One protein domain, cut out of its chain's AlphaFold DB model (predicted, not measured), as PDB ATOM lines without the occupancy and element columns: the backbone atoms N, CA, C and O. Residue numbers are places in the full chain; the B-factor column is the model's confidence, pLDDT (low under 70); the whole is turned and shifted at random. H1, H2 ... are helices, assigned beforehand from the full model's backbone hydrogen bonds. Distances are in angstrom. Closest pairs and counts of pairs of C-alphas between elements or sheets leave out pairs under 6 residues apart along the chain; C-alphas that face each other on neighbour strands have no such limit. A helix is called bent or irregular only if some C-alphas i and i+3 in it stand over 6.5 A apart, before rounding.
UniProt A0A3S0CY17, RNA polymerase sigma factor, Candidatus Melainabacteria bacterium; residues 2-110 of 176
ATOM      1  N   ASN A   2     118.982 197.556 210.174       44.75
ATOM      2  CA  ASN A   2     118.180 196.710 209.285       44.75
ATOM      3  C   ASN A   2     118.373 195.228 209.670       44.75
ATOM      4  O   ASN A   2     119.329 194.586 209.236       44.75
ATOM      5  N   MET A   3     117.548 194.733 210.600       50.44
ATOM      6  CA  MET A   3     117.623 193.365 211.139       50.44
ATOM      7  C   MET A   3     117.241 192.297 210.103       50.44
ATOM      8  O   MET A   3     117.556 191.131 210.301       50.44
ATOM      9  N   GLU A   4     116.633 192.682 208.979       59.72
ATOM     10  CA  GLU A   4     116.159 191.757 207.940       59.72
ATOM     11  C   GLU A   4     117.289 191.027 207.188       59.72
ATOM     12  O   GLU A   4     117.064 189.964 206.616       59.72
ATOM     13  N   LEU A   5     118.519 191.558 207.197       64.44
ATOM     14  CA  LEU A   5     119.663 190.957 206.489       64.44
ATOM     15  C   LEU A   5     120.508 190.000 207.343       64.44
ATOM     16  O   LEU A   5     121.416 189.371 206.802       64.44
ATOM     17  N   TRP A   6     120.242 189.924 208.649       75.19
ATOM     18  CA  TRP A   6     120.956 189.085 209.617       75.19
ATOM     19  C   TRP A   6     119.944 188.287 210.454       75.19
ATOM     20  O   TRP A   6     119.768 188.505 211.651       75.19
ATOM     21  N   THR A   7     119.247 187.364 209.792       83.25
ATOM     22  CA  THR A   7     118.493 186.276 210.432       83.25
ATOM     23  C   THR A   7     119.425 185.115 210.779       83.25
ATOM     24  O   THR A   7     120.519 185.005 210.216       83.25
ATOM     25  N   LYS A   8     118.974 184.193 211.643       79.38
ATOM     26  CA  LYS A   8     119.707 182.948 211.932       79.38
ATOM     27  C   LYS A   8     120.077 182.189 210.652       79.38
ATOM     28  O   LYS A   8     121.216 181.740 210.543       79.38
ATOM     29  N   GLU A   9     119.174 182.101 209.668       81.50
ATOM     30  CA  GLU A   9     119.483 181.411 208.406       81.50
ATOM     31  C   GLU A   9     120.559 182.144 207.606       81.50
ATOM     32  O   GLU A   9     121.490 181.518 207.104       81.50
ATOM     33  N   THR A  10     120.469 183.473 207.494       83.81
ATOM     34  CA  THR A  10     121.462 184.241 206.726       83.81
ATOM     35  C   THR A  10     122.844 184.210 207.373       83.81
ATOM     36  O   THR A  10     123.839 184.121 206.659       83.81
ATOM     37  N   THR A  11     122.921 184.215 208.705       86.12
ATOM     38  CA  THR A  11     124.186 184.062 209.432       86.12
ATOM     39  C   THR A  11     124.790 182.686 209.182       86.12
ATOM     40  O   THR A  11     125.981 182.594 208.892       86.12
ATOM     41  N   ALA A  12     123.979 181.625 209.218       85.88
ATOM     42  CA  ALA A  12     124.441 180.276 208.904       85.88
ATOM     43  C   ALA A  12     124.923 180.154 207.452       85.88
ATOM     44  O   ALA A  12     125.983 179.586 207.194       85.88
ATOM     45  N   GLU A  13     124.206 180.754 206.497       84.75
ATOM     46  CA  GLU A  13     124.641 180.826 205.100       84.75
ATOM     47  C   GLU A  13     126.004 181.529 204.971       84.75
ATOM     48  O   GLU A  13     126.906 181.014 204.306       84.75
ATOM     49  N   MET A  14     126.180 182.683 205.625       89.94
ATOM     50  CA  MET A  14     127.444 183.428 205.611       89.94
ATOM     51  C   MET A  14     128.585 182.628 206.237       89.94
ATOM     52  O   MET A  14     129.659 182.557 205.644       89.94
ATOM     53  N   GLN A  15     128.345 181.988 207.383       89.81
ATOM     54  CA  GLN A  15     129.331 181.145 208.057       89.81
ATOM     55  C   GLN A  15     129.770 179.987 207.156       89.81
ATOM     56  O   GLN A  15     130.962 179.758 206.978       89.81
ATOM     57  N   ASN A  16     128.818 179.309 206.516       87.31
ATOM     58  CA  ASN A  16     129.096 178.197 205.611       87.31
ATOM     59  C   ASN A  16     129.953 178.615 204.414       87.31
ATOM     60  O   ASN A  16     130.909 177.925 204.057       87.31
ATOM     61  N   LEU A  17     129.643 179.762 203.803       88.12
ATOM     62  CA  LEU A  17     130.449 180.310 202.711       88.12
ATOM     63  C   LEU A  17     131.852 180.699 203.187       88.12
ATOM     64  O   LEU A  17     132.828 180.416 202.490       88.12
ATOM     65  N   THR A  18     131.956 181.317 204.366       91.19
ATOM     66  CA  THR A  18     133.237 181.693 204.972       91.19
ATOM     67  C   THR A  18     134.114 180.467 205.187       91.19
ATOM     68  O   THR A  18     135.235 180.422 204.676       91.19
ATOM     69  N   ASN A  19     133.579 179.441 205.848       88.00
ATOM     70  CA  ASN A  19     134.320 178.228 206.169       88.00
ATOM     71  C   ASN A  19     134.789 177.512 204.897       88.00
ATOM     72  O   ASN A  19     135.969 177.184 204.770       88.00
ATOM     73  N   MET A  20     133.899 177.360 203.908       83.88
ATOM     74  CA  MET A  20     134.230 176.740 202.623       83.88
ATOM     75  C   MET A  20     135.386 177.464 201.912       83.88
ATOM     76  O   MET A  20     136.308 176.820 201.409       83.88
ATOM     77  N   ILE A  21     135.354 178.801 201.851       87.69
ATOM     78  CA  ILE A  21     136.385 179.587 201.156       87.69
ATOM     79  C   ILE A  21     137.718 179.509 201.895       87.69
ATOM     80  O   ILE A  21     138.754 179.294 201.258       87.69
ATOM     81  N   VAL A  22     137.701 179.686 203.216       88.81
ATOM     82  CA  VAL A  22     138.914 179.713 204.037       88.81
ATOM     83  C   VAL A  22     139.600 178.347 204.031       88.81
ATOM     84  O   VAL A  22     140.782 178.284 203.695       88.81
ATOM     85  N   VAL A  23     138.870 177.250 204.274       83.62
ATOM     86  CA  VAL A  23     139.452 175.894 204.256       83.62
ATOM     87  C   VAL A  23     140.032 175.567 202.884       83.62
ATOM     88  O   VAL A  23     141.166 175.099 202.784       83.62
ATOM     89  N   ARG A  24     139.306 175.874 201.800       80.31
ATOM     90  CA  ARG A  24     139.778 175.613 200.433       80.31
ATOM     91  C   ARG A  24     141.055 176.389 200.098       80.31
ATOM     92  O   ARG A  24     141.944 175.844 199.447       80.31
ATOM     93  N   LYS A  25     141.143 177.665 200.488       84.19
ATOM     94  CA  LYS A  25     142.290 178.529 200.153       84.19
ATOM     95  C   LYS A  25     143.503 178.269 201.045       84.19
ATOM     96  O   LYS A  25     144.621 178.371 200.549       84.19
ATOM     97  N   LEU A  26     143.288 177.956 202.322       83.50
ATOM     98  CA  LEU A  26     144.358 177.835 203.315       83.50
ATOM     99  C   LEU A  26     144.753 176.391 203.640       83.50
ATOM    100  O   LEU A  26     145.793 176.193 204.256       83.50
ATOM    101  N   LYS A  27     143.981 175.389 203.197       77.94
ATOM    102  CA  LYS A  27     144.294 173.956 203.339       77.94
ATOM    103  C   LYS A  27     144.692 173.560 204.764       77.94
ATOM    104  O   LYS A  27     145.730 172.934 204.954       77.94
ATOM    105  N   TRP A  28     143.852 173.889 205.742       72.19
ATOM    106  CA  TRP A  28     144.087 173.544 207.150       72.19
ATOM    107  C   TRP A  28     145.211 174.330 207.834       72.19
ATOM    108  O   TRP A  28     145.936 173.804 208.672       72.19
ATOM    109  N   HIS A  29     145.364 175.604 207.471       80.88
ATOM    110  CA  HIS A  29     146.313 176.498 208.131       80.88
ATOM    111  C   HIS A  29     145.926 176.733 209.608       80.88
ATOM    112  O   HIS A  29     144.741 176.915 209.886       80.88
ATOM    113  N   PRO A  30     146.886 176.812 210.550       82.50
ATOM    114  CA  PRO A  30     146.580 177.041 211.967       82.50
ATOM    115  C   PRO A  30     145.752 178.310 212.232       82.50
ATOM    116  O   PRO A  30     144.862 178.307 213.067       82.50
ATOM    117  N   GLU A  31     145.989 179.378 211.466       86.50
ATOM    118  CA  GLU A  31     145.274 180.664 211.603       86.50
ATOM    119  C   GLU A  31     143.883 180.699 210.928       86.50
ATOM    120  O   GLU A  31     143.289 181.763 210.773       86.50
ATOM    121  N   MET A  32     143.354 179.566 210.450       87.81
ATOM    122  CA  MET A  32     142.059 179.550 209.755       87.81
ATOM    123  C   MET A  32     140.912 180.070 210.621       87.81
ATOM    124  O   MET A  32     140.092 180.826 210.105       87.81
ATOM    125  N   GLU A  33     140.838 179.668 211.892       88.06
ATOM    126  CA  GLU A  33     139.753 180.069 212.797       88.06
ATOM    127  C   GLU A  33     139.718 181.590 212.981       88.06
ATOM    128  O   GLU A  33     138.674 182.214 212.774       88.06
ATOM    129  N   ASP A  34     140.877 182.200 213.234       91.00
ATOM    130  CA  ASP A  34     141.024 183.654 213.367       91.00
ATOM    131  C   ASP A  34     140.598 184.384 212.086       91.00
ATOM    132  O   ASP A  34     139.887 185.392 212.117       91.00
ATOM    133  N   ILE A  35     140.983 183.848 210.925       93.12
ATOM    134  CA  ILE A  35     140.628 184.412 209.618       93.12
ATOM    135  C   ILE A  35     139.123 184.295 209.353       93.12
ATOM    136  O   ILE A  35     138.520 185.227 208.811       93.12
ATOM    137  N   MET A  36     138.500 183.171 209.722       93.12
ATOM    138  CA  MET A  36     137.049 182.999 209.624       93.12
ATOM    139  C   MET A  36     136.322 184.001 210.520       93.12
ATOM    140  O   MET A  36     135.356 184.628 210.076       93.12
ATOM    141  N   GLN A  37     136.798 184.193 211.751       92.12
ATOM    142  CA  GLN A  37     136.208 185.132 212.696       92.12
ATOM    143  C   GLN A  37     136.318 186.581 212.200       92.12
ATOM    144  O   GLN A  37     135.308 187.285 212.147       92.12
ATOM    145  N   ASP A  38     137.502 187.015 211.757       95.00
ATOM    146  CA  ASP A  38     137.717 188.351 211.179       95.00
ATOM    147  C   ASP A  38     136.828 188.584 209.946       95.00
ATOM    148  O   ASP A  38     136.209 189.643 209.786       95.00
ATOM    149  N   ALA A  39     136.682 187.572 209.084       95.19
ATOM    150  CA  ALA A  39     135.784 187.650 207.939       95.19
ATOM    151  C   ALA A  39     134.314 187.823 208.362       95.19
ATOM    152  O   ALA A  39     133.624 188.688 207.813       95.19
ATOM    153  N   MET A  40     133.838 187.061 209.352       93.88
ATOM    154  CA  MET A  40     132.467 187.167 209.864       93.88
ATOM    155  C   MET A  40     132.191 188.513 210.543       93.88
ATOM    156  O   MET A  40     131.133 189.103 210.309       93.88
ATOM    157  N   LEU A  41     133.147 189.054 211.303       93.88
ATOM    158  CA  LEU A  41     133.039 190.391 211.900       93.88
ATOM    159  C   LEU A  41     132.927 191.474 210.819       93.88
ATOM    160  O   LEU A  41     132.009 192.296 210.848       93.88
ATOM    161  N   LYS A  42     133.778 191.426 209.788       93.62
ATOM    162  CA  LYS A  42     133.708 192.361 208.651       93.62
ATOM    163  C   LYS A  42     132.405 192.239 207.863       93.62
ATOM    164  O   LYS A  42     131.888 193.248 207.371       93.62
ATOM    165  N   LEU A  43     131.863 191.028 207.718       92.69
ATOM    166  CA  LEU A  43     130.549 190.807 207.106       92.69
ATOM    167  C   LEU A  43     129.440 191.437 207.936       92.69
ATOM    168  O   LEU A  43     128.569 192.105 207.376       92.69
ATOM    169  N   PHE A  44     129.492 191.276 209.257       89.31
ATOM    170  CA  PHE A  44     128.548 191.905 210.167       89.31
ATOM    171  C   PHE A  44     128.603 193.430 210.050       89.31
ATOM    172  O   PHE A  44     127.573 194.069 209.831       89.31
ATOM    173  N   GLU A  45     129.787 194.034 210.105       90.06
ATOM    174  CA  GLU A  45     129.963 195.484 209.970       90.06
ATOM    175  C   GLU A  45     129.400 196.022 208.649       90.06
ATOM    176  O   GLU A  45     128.722 197.054 208.616       90.06
ATOM    177  N   LYS A  46     129.638 195.302 207.547       87.81
ATOM    178  CA  LYS A  46     129.270 195.745 206.197       87.81
ATOM    179  C   LYS A  46     127.935 195.198 205.693       87.81
ATOM    180  O   LYS A  46     127.578 195.448 204.542       87.81
ATOM    181  N   ARG A  47     127.154 194.521 206.540       81.25
ATOM    182  CA  ARG A  47     125.898 193.839 206.170       81.25
ATOM    183  C   ARG A  47     124.887 194.707 205.417       81.25
ATOM    184  O   ARG A  47     124.183 194.213 204.548       81.25
ATOM    185  N   ASN A  48     124.860 196.010 205.697       81.00
ATOM    186  CA  ASN A  48     123.940 196.968 205.074       81.00
ATOM    187  C   ASN A  48     124.509 197.634 203.804       81.00
ATOM    188  O   ASN A  48     123.989 198.655 203.368       81.00
ATOM    189  N   ARG A  49     125.616 197.123 203.248       82.50
ATOM    190  CA  ARG A  49     126.356 197.745 202.134       82.50
ATOM    191  C   ARG A  49     126.590 196.781 200.970       82.50
ATOM    192  O   ARG A  49     127.667 196.784 200.373       82.50
ATOM    193  N   ILE A  50     125.602 195.945 200.655       79.31
ATOM    194  CA  ILE A  50     125.660 195.099 199.457       79.31
ATOM    195  C   ILE A  50     125.528 196.012 198.224       79.31
ATOM    196  O   ILE A  50     124.542 196.745 198.130       79.31
ATOM    197  N   PRO A  51     126.500 196.009 197.291       79.06
ATOM    198  CA  PRO A  51     126.423 196.821 196.082       79.06
ATOM    199  C   PRO A  51     125.211 196.460 195.222       79.06
ATOM    200  O   PRO A  51     124.865 195.284 195.085       79.06
ATOM    201  N   VAL A  52     124.609 197.468 194.590       76.81
ATOM    202  CA  VAL A  52     123.535 197.268 193.607       76.81
ATOM    203  C   VAL A  52     124.035 196.347 192.491       76.81
ATOM    204  O   VAL A  52     125.151 196.504 192.003       76.81
ATOM    205  N   GLY A  53     123.218 195.362 192.113       74.81
ATOM    206  CA  GLY A  53     123.560 194.378 191.081       74.81
ATOM    207  C   GLY A  53     124.385 193.180 191.566       74.81
ATOM    208  O   GLY A  53     124.568 192.241 190.798       74.81
ATOM    209  N   LYS A  54     124.832 193.152 192.832       77.56
ATOM    210  CA  LYS A  54     125.559 192.013 193.409       77.56
ATOM    211  C   LYS A  54     124.675 191.216 194.360       77.56
ATOM    212  O   LYS A  54     124.042 191.766 195.258       77.56
ATOM    213  N   SER A  55     124.654 189.897 194.195       83.69
ATOM    214  CA  SER A  55     123.957 189.021 195.143       83.69
ATOM    215  C   SER A  55     124.646 189.026 196.514       83.69
ATOM    216  O   SER A  55     125.870 189.155 196.602       83.69
ATOM    217  N   ARG A  56     123.880 188.806 197.594       84.94
ATOM    218  CA  ARG A  56     124.428 188.630 198.954       84.94
ATOM    219  C   ARG A  56     125.538 187.582 198.976       84.94
ATOM    220  O   ARG A  56     126.617 187.849 199.493       84.94
ATOM    221  N   LYS A  57     125.300 186.428 198.350       85.31
ATOM    222  CA  LYS A  57     126.285 185.350 198.230       85.31
ATOM    223  C   LYS A  57     127.582 185.824 197.573       85.31
ATOM    224  O   LYS A  57     128.649 185.630 198.145       85.31
ATOM    225  N   SER A  58     127.510 186.487 196.414       85.88
ATOM    226  CA  SER A  58     128.716 187.002 195.748       85.88
ATOM    227  C   SER A  58     129.430 188.062 196.600       85.88
ATOM    228  O   SER A  58     130.666 188.102 196.644       85.88
ATOM    229  N   TYR A  59     128.683 188.905 197.320       89.50
ATOM    230  CA  TYR A  59     129.255 189.881 198.248       89.50
ATOM    231  C   TYR A  59     130.037 189.212 199.381       89.50
ATOM    232  O   TYR A  59     131.207 189.543 199.582       89.50
ATOM    233  N   VAL A  60     129.426 188.226 200.044       90.56
ATOM    234  CA  VAL A  60     130.053 187.421 201.101       90.56
ATOM    235  C   VAL A  60     131.334 186.784 200.582       90.56
ATOM    236  O   VAL A  60     132.411 187.038 201.117       90.56
ATOM    237  N   CYS A  61     131.242 186.049 199.472       91.00
ATOM    238  CA  CYS A  61     132.393 185.374 198.886       91.00
ATOM    239  C   CYS A  61     133.525 186.343 198.534       91.00
ATOM    240  O   CYS A  61     134.696 186.041 198.744       91.00
ATOM    241  N   SER A  62     133.189 187.522 198.007       90.31
ATOM    242  CA  SER A  62     134.185 188.534 197.646       90.31
ATOM    243  C   SER A  62     134.893 189.106 198.870       90.31
ATOM    244  O   SER A  62     136.113 189.248 198.849       90.31
ATOM    245  N   LEU A  63     134.151 189.409 199.938       93.38
ATOM    246  CA  LEU A  63     134.722 189.937 201.172       93.38
ATOM    247  C   LEU A  63     135.626 188.902 201.848       93.38
ATOM    248  O   LEU A  63     136.775 189.225 202.140       93.38
ATOM    249  N   VAL A  64     135.154 187.663 202.020       93.94
ATOM    250  CA  VAL A  64     135.950 186.580 202.624       93.94
ATOM    251  C   VAL A  64     137.230 186.348 201.820       93.94
ATOM    252  O   VAL A  64     138.320 186.283 202.382       93.94
ATOM    253  N   ARG A  65     137.134 186.302 200.485       91.06
ATOM    254  CA  ARG A  65     138.305 186.131 199.613       91.06
ATOM    255  C   ARG A  65     139.314 187.266 199.772       91.06
ATOM    256  O   ARG A  65     140.512 187.010 199.735       91.06
ATOM    257  N   ASN A  66     138.852 188.502 199.954       92.06
ATOM    258  CA  ASN A  66     139.742 189.632 200.213       92.06
ATOM    259  C   ASN A  66     140.462 189.478 201.554       92.06
ATOM    260  O   ASN A  66     141.673 189.657 201.589       92.06
ATOM    261  N   VAL A  67     139.757 189.067 202.613       94.38
ATOM    262  CA  VAL A  67     140.362 188.798 203.929       94.38
ATOM    263  C   VAL A  67     141.449 187.724 203.821       94.38
ATOM    264  O   VAL A  67     142.583 187.957 204.237       94.38
ATOM    265  N   VAL A  68     141.148 186.597 203.169       91.56
ATOM    266  CA  VAL A  68     142.117 185.511 202.940       91.56
ATOM    267  C   VAL A  68     143.311 185.979 202.105       91.56
ATOM    268  O   VAL A  68     144.458 185.686 202.433       91.56
ATOM    269  N   ASN A  69     143.073 186.721 201.023       89.50
ATOM    270  CA  ASN A  69     144.150 187.221 200.171       89.50
ATOM    271  C   ASN A  69     145.036 188.230 200.905       89.50
ATOM    272  O   ASN A  69     146.247 188.228 200.710       89.50
ATOM    273  N   ASP A  70     144.459 189.096 201.736       90.12
ATOM    274  CA  ASP A  70     145.214 190.068 202.522       90.12
ATOM    275  C   ASP A  70     146.057 189.381 203.596       90.12
ATOM    276  O   ASP A  70     147.210 189.771 203.789       90.12
ATOM    277  N   PHE A  71     145.532 188.323 204.219       90.75
ATOM    278  CA  PHE A  71     146.300 187.438 205.090       90.75
ATOM    279  C   PHE A  71     147.497 186.822 204.351       90.75
ATOM    280  O   PHE A  71     148.646 187.058 204.730       90.75
ATOM    281  N   LEU A  72     147.251 186.129 203.234       86.25
ATOM    282  CA  LEU A  72     148.306 185.497 202.436       86.25
ATOM    283  C   LEU A  72     149.361 186.520 201.988       86.25
ATOM    284  O   LEU A  72     150.558 186.291 202.128       86.25
ATOM    285  N   ARG A  73     148.943 187.700 201.518       85.50
ATOM    286  CA  ARG A  73     149.860 188.781 201.120       85.50
ATOM    287  C   ARG A  73     150.716 189.311 202.269       85.50
ATOM    288  O   ARG A  73     151.783 189.848 201.989       85.50
ATOM    289  N   LYS A  74     150.239 189.283 203.517       85.94
ATOM    290  CA  LYS A  74     151.041 189.676 204.688       85.94
ATOM    291  C   LYS A  74     152.076 188.603 205.010       85.94
ATOM    292  O   LYS A  74     153.233 188.951 205.211       85.94
ATOM    293  N   GLN A  75     151.681 187.331 204.952       79.88
ATOM    294  CA  GLN A  75     152.585 186.195 205.147       79.88
ATOM    295  C   GLN A  75     153.721 186.193 204.110       79.88
ATOM    296  O   GLN A  75     154.890 186.197 204.478       79.88
ATOM    297  N   TYR A  76     153.405 186.322 202.816       71.56
ATOM    298  CA  TYR A  76     154.416 186.339 201.745       71.56
ATOM    299  C   TYR A  76     155.299 187.599 201.704       71.56
ATOM    300  O   TYR A  76     156.323 187.597 201.030       71.56
ATOM    301  N   ARG A  77     154.912 188.693 202.378       67.00
ATOM    302  CA  ARG A  77     155.708 189.935 202.438       67.00
ATOM    303  C   ARG A  77     156.623 190.017 203.657       67.00
ATOM    304  O   ARG A  77     157.359 190.992 203.769       67.00
ATOM    305  N   ASN A  78     156.584 189.035 204.555       57.97
ATOM    306  CA  ASN A  78     157.436 189.004 205.734       57.97
ATOM    307  C   ASN A  78     158.702 188.166 205.441       57.97
ATOM    308  O   ASN A  78     158.577 186.952 205.290       57.97
ATOM    309  N   PRO A  79     159.914 188.755 205.372       51.19
ATOM    310  CA  PRO A  79     161.150 188.028 205.044       51.19
ATOM    311  C   PRO A  79     161.471 186.867 206.003       51.19
ATOM    312  O   PRO A  79     162.200 185.949 205.644       51.19
ATOM    313  N   LEU A  80     160.908 186.887 207.217       51.56
ATOM    314  CA  LEU A  80     161.057 185.831 208.226       51.56
ATOM    315  C   LEU A  80     160.127 184.623 208.001       51.56
ATOM    316  O   LEU A  80     160.408 183.539 208.509       51.56
ATOM    317  N   ALA A  81     159.052 184.769 207.216       50.84
ATOM    318  CA  ALA A  81     158.122 183.673 206.919       50.84
ATOM    319  C   ALA A  81     158.732 182.611 205.980       50.84
ATOM    320  O   ALA A  81     158.247 181.483 205.921       50.84
ATOM    321  N   GLU A  82     159.837 182.929 205.296       45.56
ATOM    322  CA  GLU A  82     160.595 181.973 204.477       45.56
ATOM    323  C   GLU A  82     161.253 180.868 205.338       45.56
ATOM    324  O   GLU A  82     161.446 179.750 204.858       45.56
ATOM    325  N   MET A  83     161.545 181.143 206.622       40.00
ATOM    326  CA  MET A  83     162.174 180.188 207.551       40.00
ATOM    327  C   MET A  83     161.190 179.193 208.182       40.00
ATOM    328  O   MET A  83     161.598 178.114 208.599       40.00
ATOM    329  N   HIS A  84     159.894 179.512 208.205       39.22
ATOM    330  CA  HIS A  84     158.838 178.635 208.712       39.22
ATOM    331  C   HIS A  84     157.988 178.121 207.545       39.22
ATOM    332  O   HIS A  84     156.773 178.306 207.498       39.22
ATOM    333  N   ARG A  85     158.618 177.444 206.573       41.25
ATOM    334  CA  ARG A  85     157.871 176.544 205.683       41.25
ATOM    335  C   ARG A  85     157.389 175.371 206.525       41.25
ATOM    336  O   ARG A  85     158.100 174.389 206.705       41.25
ATOM    337  N   VAL A  86     156.192 175.558 207.072       39.69
ATOM    338  CA  VAL A  86     155.449 174.620 207.906       39.69
ATOM    339  C   VAL A  86     155.538 173.229 207.289       39.69
ATOM    340  O   VAL A  86     155.161 173.005 206.133       39.69
ATOM    341  N   GLU A  87     156.101 172.315 208.078       36.41
ATOM    342  CA  GLU A  87     156.023 170.878 207.881       36.41
ATOM    343  C   GLU A  87     154.608 170.509 207.442       36.41
ATOM    344  O   GLU A  87     153.627 171.053 207.942       36.41
ATOM    345  N   LYS A  88     154.483 169.572 206.502       36.78
ATOM    346  CA  LYS A  88     153.185 168.991 206.159       36.78
ATOM    347  C   LYS A  88     152.584 168.394 207.433       36.78
ATOM    348  O   LYS A  88     152.910 167.260 207.780       36.78
ATOM    349  N   VAL A  89     151.722 169.144 208.116       36.91
ATOM    350  CA  VAL A  89     150.928 168.636 209.228       36.91
ATOM    351  C   VAL A  89     150.064 167.539 208.626       36.91
ATOM    352  O   VAL A  89     149.174 167.788 207.812       36.91
ATOM    353  N   LYS A  90     150.416 166.290 208.934       34.34
ATOM    354  CA  LYS A  90     149.575 165.146 208.602       34.34
ATOM    355  C   LYS A  90     148.255 165.354 209.345       34.34
ATOM    356  O   LYS A  90     148.310 165.634 210.543       34.34
ATOM    357  N   PRO A  91     147.095 165.216 208.685       39.69
ATOM    358  CA  PRO A  91     145.828 165.268 209.392       39.69
ATOM    359  C   PRO A  91     145.819 164.122 210.412       39.69
ATOM    360  O   PRO A  91     145.886 162.944 210.042       39.69
ATOM    361  N   GLN A  92     145.828 164.466 211.702       34.44
ATOM    362  CA  GLN A  92     145.546 163.494 212.749       34.44
ATOM    363  C   GLN A  92     144.089 163.081 212.558       34.44
ATOM    364  O   GLN A  92     143.201 163.928 212.490       34.44
ATOM    365  N   HIS A  93     143.877 161.785 212.342       38.06
ATOM    366  CA  HIS A  93     142.560 161.224 212.095       38.06
ATOM    367  C   HIS A  93     141.752 161.335 213.390       38.06
ATOM    368  O   HIS A  93     141.955 160.548 214.310       38.06
ATOM    369  N   GLY A  94     140.887 162.345 213.465       33.88
ATOM    370  CA  GLY A  94     139.809 162.395 214.442       33.88
ATOM    371  C   GLY A  94     138.737 161.383 214.053       33.88
ATOM    372  O   GLY A  94     138.422 161.231 212.871       33.88
ATOM    373  N   GLU A  95     138.244 160.649 215.041       30.53
ATOM    374  CA  GLU A  95     137.243 159.597 214.895       30.53
ATOM    375  C   GLU A  95     135.999 160.077 214.133       30.53
ATOM    376  O   GLU A  95     135.579 161.230 214.230       30.53
ATOM    377  N   VAL A  96     135.416 159.163 213.354       34.88
ATOM    378  CA  VAL A  96     134.198 159.383 212.569       34.88
ATOM    379  C   VAL A  96     133.039 159.654 213.527       34.88
ATOM    380  O   VAL A  96     132.436 158.722 214.053       34.88
ATOM    381  N   ILE A  97     132.726 160.929 213.754       32.00
ATOM    382  CA  ILE A  97     131.521 161.322 214.484       32.00
ATOM    383  C   ILE A  97     130.330 161.272 213.522       32.00
ATOM    384  O   ILE A  97     130.355 161.775 212.397       32.00
ATOM    385  N   GLU A  98     129.298 160.583 213.987       32.34
ATOM    386  CA  GLU A  98     128.055 160.257 213.307       32.34
ATOM    387  C   GLU A  98     127.328 161.500 212.758       32.34
ATOM    388  O   GLU A  98     127.200 162.535 213.417       32.34
ATOM    389  N   ARG A  99     126.850 161.388 211.509       44.88
ATOM    390  CA  ARG A  99     126.167 162.450 210.755       44.88
ATOM    391  C   ARG A  99     124.941 162.974 211.502       44.88
ATOM    392  O   ARG A  99     123.901 162.322 211.511       44.88
ATOM    393  N   SER A 100     125.008 164.228 211.932       30.50
ATOM    394  CA  SER A 100     123.834 165.085 212.093       30.50
ATOM    395  C   SER A 100     123.972 166.285 211.151       30.50
ATOM    396  O   SER A 100     124.849 167.133 211.282       30.50
ATOM    397  N   TYR A 101     123.131 166.310 210.113       39.88
ATOM    398  CA  TYR A 101     123.014 167.421 209.168       39.88
ATOM    399  C   TYR A 101     122.283 168.588 209.853       39.88
ATOM    400  O   TYR A 101     121.131 168.876 209.554       39.88
ATOM    401  N   GLU A 102     122.961 169.276 210.770       38.19
ATOM    402  CA  GLU A 102     122.521 170.567 211.303       38.19
ATOM    403  C   GLU A 102     123.593 171.638 211.046       38.19
ATOM    404  O   GLU A 102     124.424 171.998 211.871       38.19
ATOM    405  N   GLY A 103     123.543 172.177 209.828       50.69
ATOM    406  CA  GLY A 103     123.662 173.620 209.618       50.69
ATOM    407  C   GLY A 103     125.038 174.243 209.378       50.69
ATOM    408  O   GLY A 103     125.055 175.310 208.760       50.69
ATOM    409  N   PHE A 104     126.163 173.635 209.773       48.22
ATOM    410  CA  PHE A 104     127.475 174.298 209.667       48.22
ATOM    411  C   PHE A 104     128.594 173.411 209.094       48.22
ATOM    412  O   PHE A 104     128.936 172.373 209.654       48.22
ATOM    413  N   TYR A 105     129.222 173.853 208.000       57.59
ATOM    414  CA  TYR A 105     130.480 173.291 207.502       57.59
ATOM    415  C   TYR A 105     131.625 173.778 208.386       57.59
ATOM    416  O   TYR A 105     132.265 174.766 208.044       57.59
ATOM    417  N   THR A 106     131.880 173.168 209.537       59.31
ATOM    418  CA  THR A 106     133.118 173.463 210.276       59.31
ATOM    419  C   THR A 106     134.293 172.745 209.605       59.31
ATOM    420  O   THR A 106     134.057 171.743 208.915       59.31
ATOM    421  N   PRO A 107     135.536 173.258 209.716       59.50
ATOM    422  CA  PRO A 107     136.709 172.578 209.180       59.50
ATOM    423  C   PRO A 107     136.701 171.103 209.560       59.50
ATOM    424  O   PRO A 107     136.726 170.270 208.673       59.50
ATOM    425  N   GLU A 108     136.500 170.779 210.832       61.34
ATOM    426  CA  GLU A 108     136.559 169.426 211.404       61.34
ATOM    427  C   GLU A 108     135.593 168.433 210.732       61.34
ATOM    428  O   GLU A 108     135.857 167.234 210.714       61.34
ATOM    429  N   HIS A 109     134.498 168.917 210.135       65.38
ATOM    430  CA  HIS A 109     133.511 168.093 209.429       65.38
ATOM    431  C   HIS A 109     133.824 167.874 207.939       65.38
ATOM    432  O   HIS A 109     133.087 167.169 207.244       65.38
ATOM    433  N   LEU A 110     134.883 168.488 207.410       67.00
ATOM    434  CA  LEU A 110     135.298 168.311 206.025       67.00
ATOM    435  C   LEU A 110     136.289 167.153 205.908       67.00
ATOM    436  O   LEU A 110     137.420 167.240 206.370       67.00
TER     437      LEU A 110
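Overview. This is residues 2 to 110 of the 176 residues of the protein "RNA polymerase sigma factor" of Candidatus Melainabacteria bacterium (UniProt A0A3S0CY17). Three helices pack together in a small crossed cluster, with each of H1, H2 and H3 touching the other two, and a long tail without any named element, residues 76 to 110, runs on from the far end of H3. The tail, residues 76 to 110, sweeps round in a wide open loop and curls back towards the side of the cluster where H1 lies, while residues 73 to 85, of which 73 to 75 belong to H3, stick out free. The printed part has 109 residues with three named helices, in the order H1, H2, H3, and no named strand; the class is all helix, although under half of the residues, 54 of the 109, are in named elements. The whole is only just loose, close to compact, with a radius of gyration of the C-alphas of 16.0 A, and its outline is flat, spanning 46 by 41 by 19 A.

Arrangement. From the first printed residue, the backbone comes first to H1, residues 8 to 26, and then, over a tight link of 5 residues, to H2, residues 32 to 46. H1 and H2 form a helical hairpin. They touch, and their closest C-alphas are those of Thr 18 and Met 36, 6.2 A apart. Their lines stand at a steep tilt of 44 degrees, and they run opposite ways. A short link of 9 residues joins H2 to H3, residues 56 to 75. H2 and H3 touch, with the closest C-alphas, those of Ala 39 and Val 64, 5.4 A apart. They run opposite ways at a steep tilt of 48 degrees. H3 also touches H1, with 15 pairs of C-alphas within 8 A. The closest C-alphas of H1 and H3 are those of Thr 18 and Val 64, 6.1 A apart. These two helices run the same way at a tilt of 36 degrees, only just steep. The helix packing is mostly crossed: 0 of the 3 pairs are at a shallow tilt. In H1, H2 and H3 every pair of O i and N i+4 is within hydrogen-bond range.

Along the chain. H1 begins with C-alpha 8 of Lys 8 at (119.707, 182.948, 211.932) and ends at Leu 26, 26.6 A from first to last C-alpha. H2 runs from Met 32 to Lys 46, 20.9 A. H3, with 20 residues the longest helix, runs from Arg 56, whose C-alpha is at (124.428, 188.630, 198.954), to Gln 75, whose C-alpha is at (152.585, 186.195, 205.147), a length of 28.9 A. No helix is bent or irregular. The printed part ends at Leu 110, with its C-alpha at (135.298, 168.311, 206.025).

Size, cuts and confidence. The two C-alphas farthest apart are those of Glu 4 and Met 83, at 47.4 A, while the first and last printed C-alphas, of Asn 2 and Leu 110, are 33.3 A apart. Residues 73 to 85, of which 73 to 75 belong to H3, stand free; without them the body of 96 residues spans 44 by 33 by 19 A. The C-alphas of residues 76 to 110 lie 10 to 26 A from the mean of all C-alphas. The printed part has no cut, and neither link between helices is long. The mean pLDDT of the printed part is 72.3, and the model's confidence is low, under 70, at residues 2 to 5 and 77 to 110. The mean pLDDT is 86 for H1, 92 for H2 and 89 for H3.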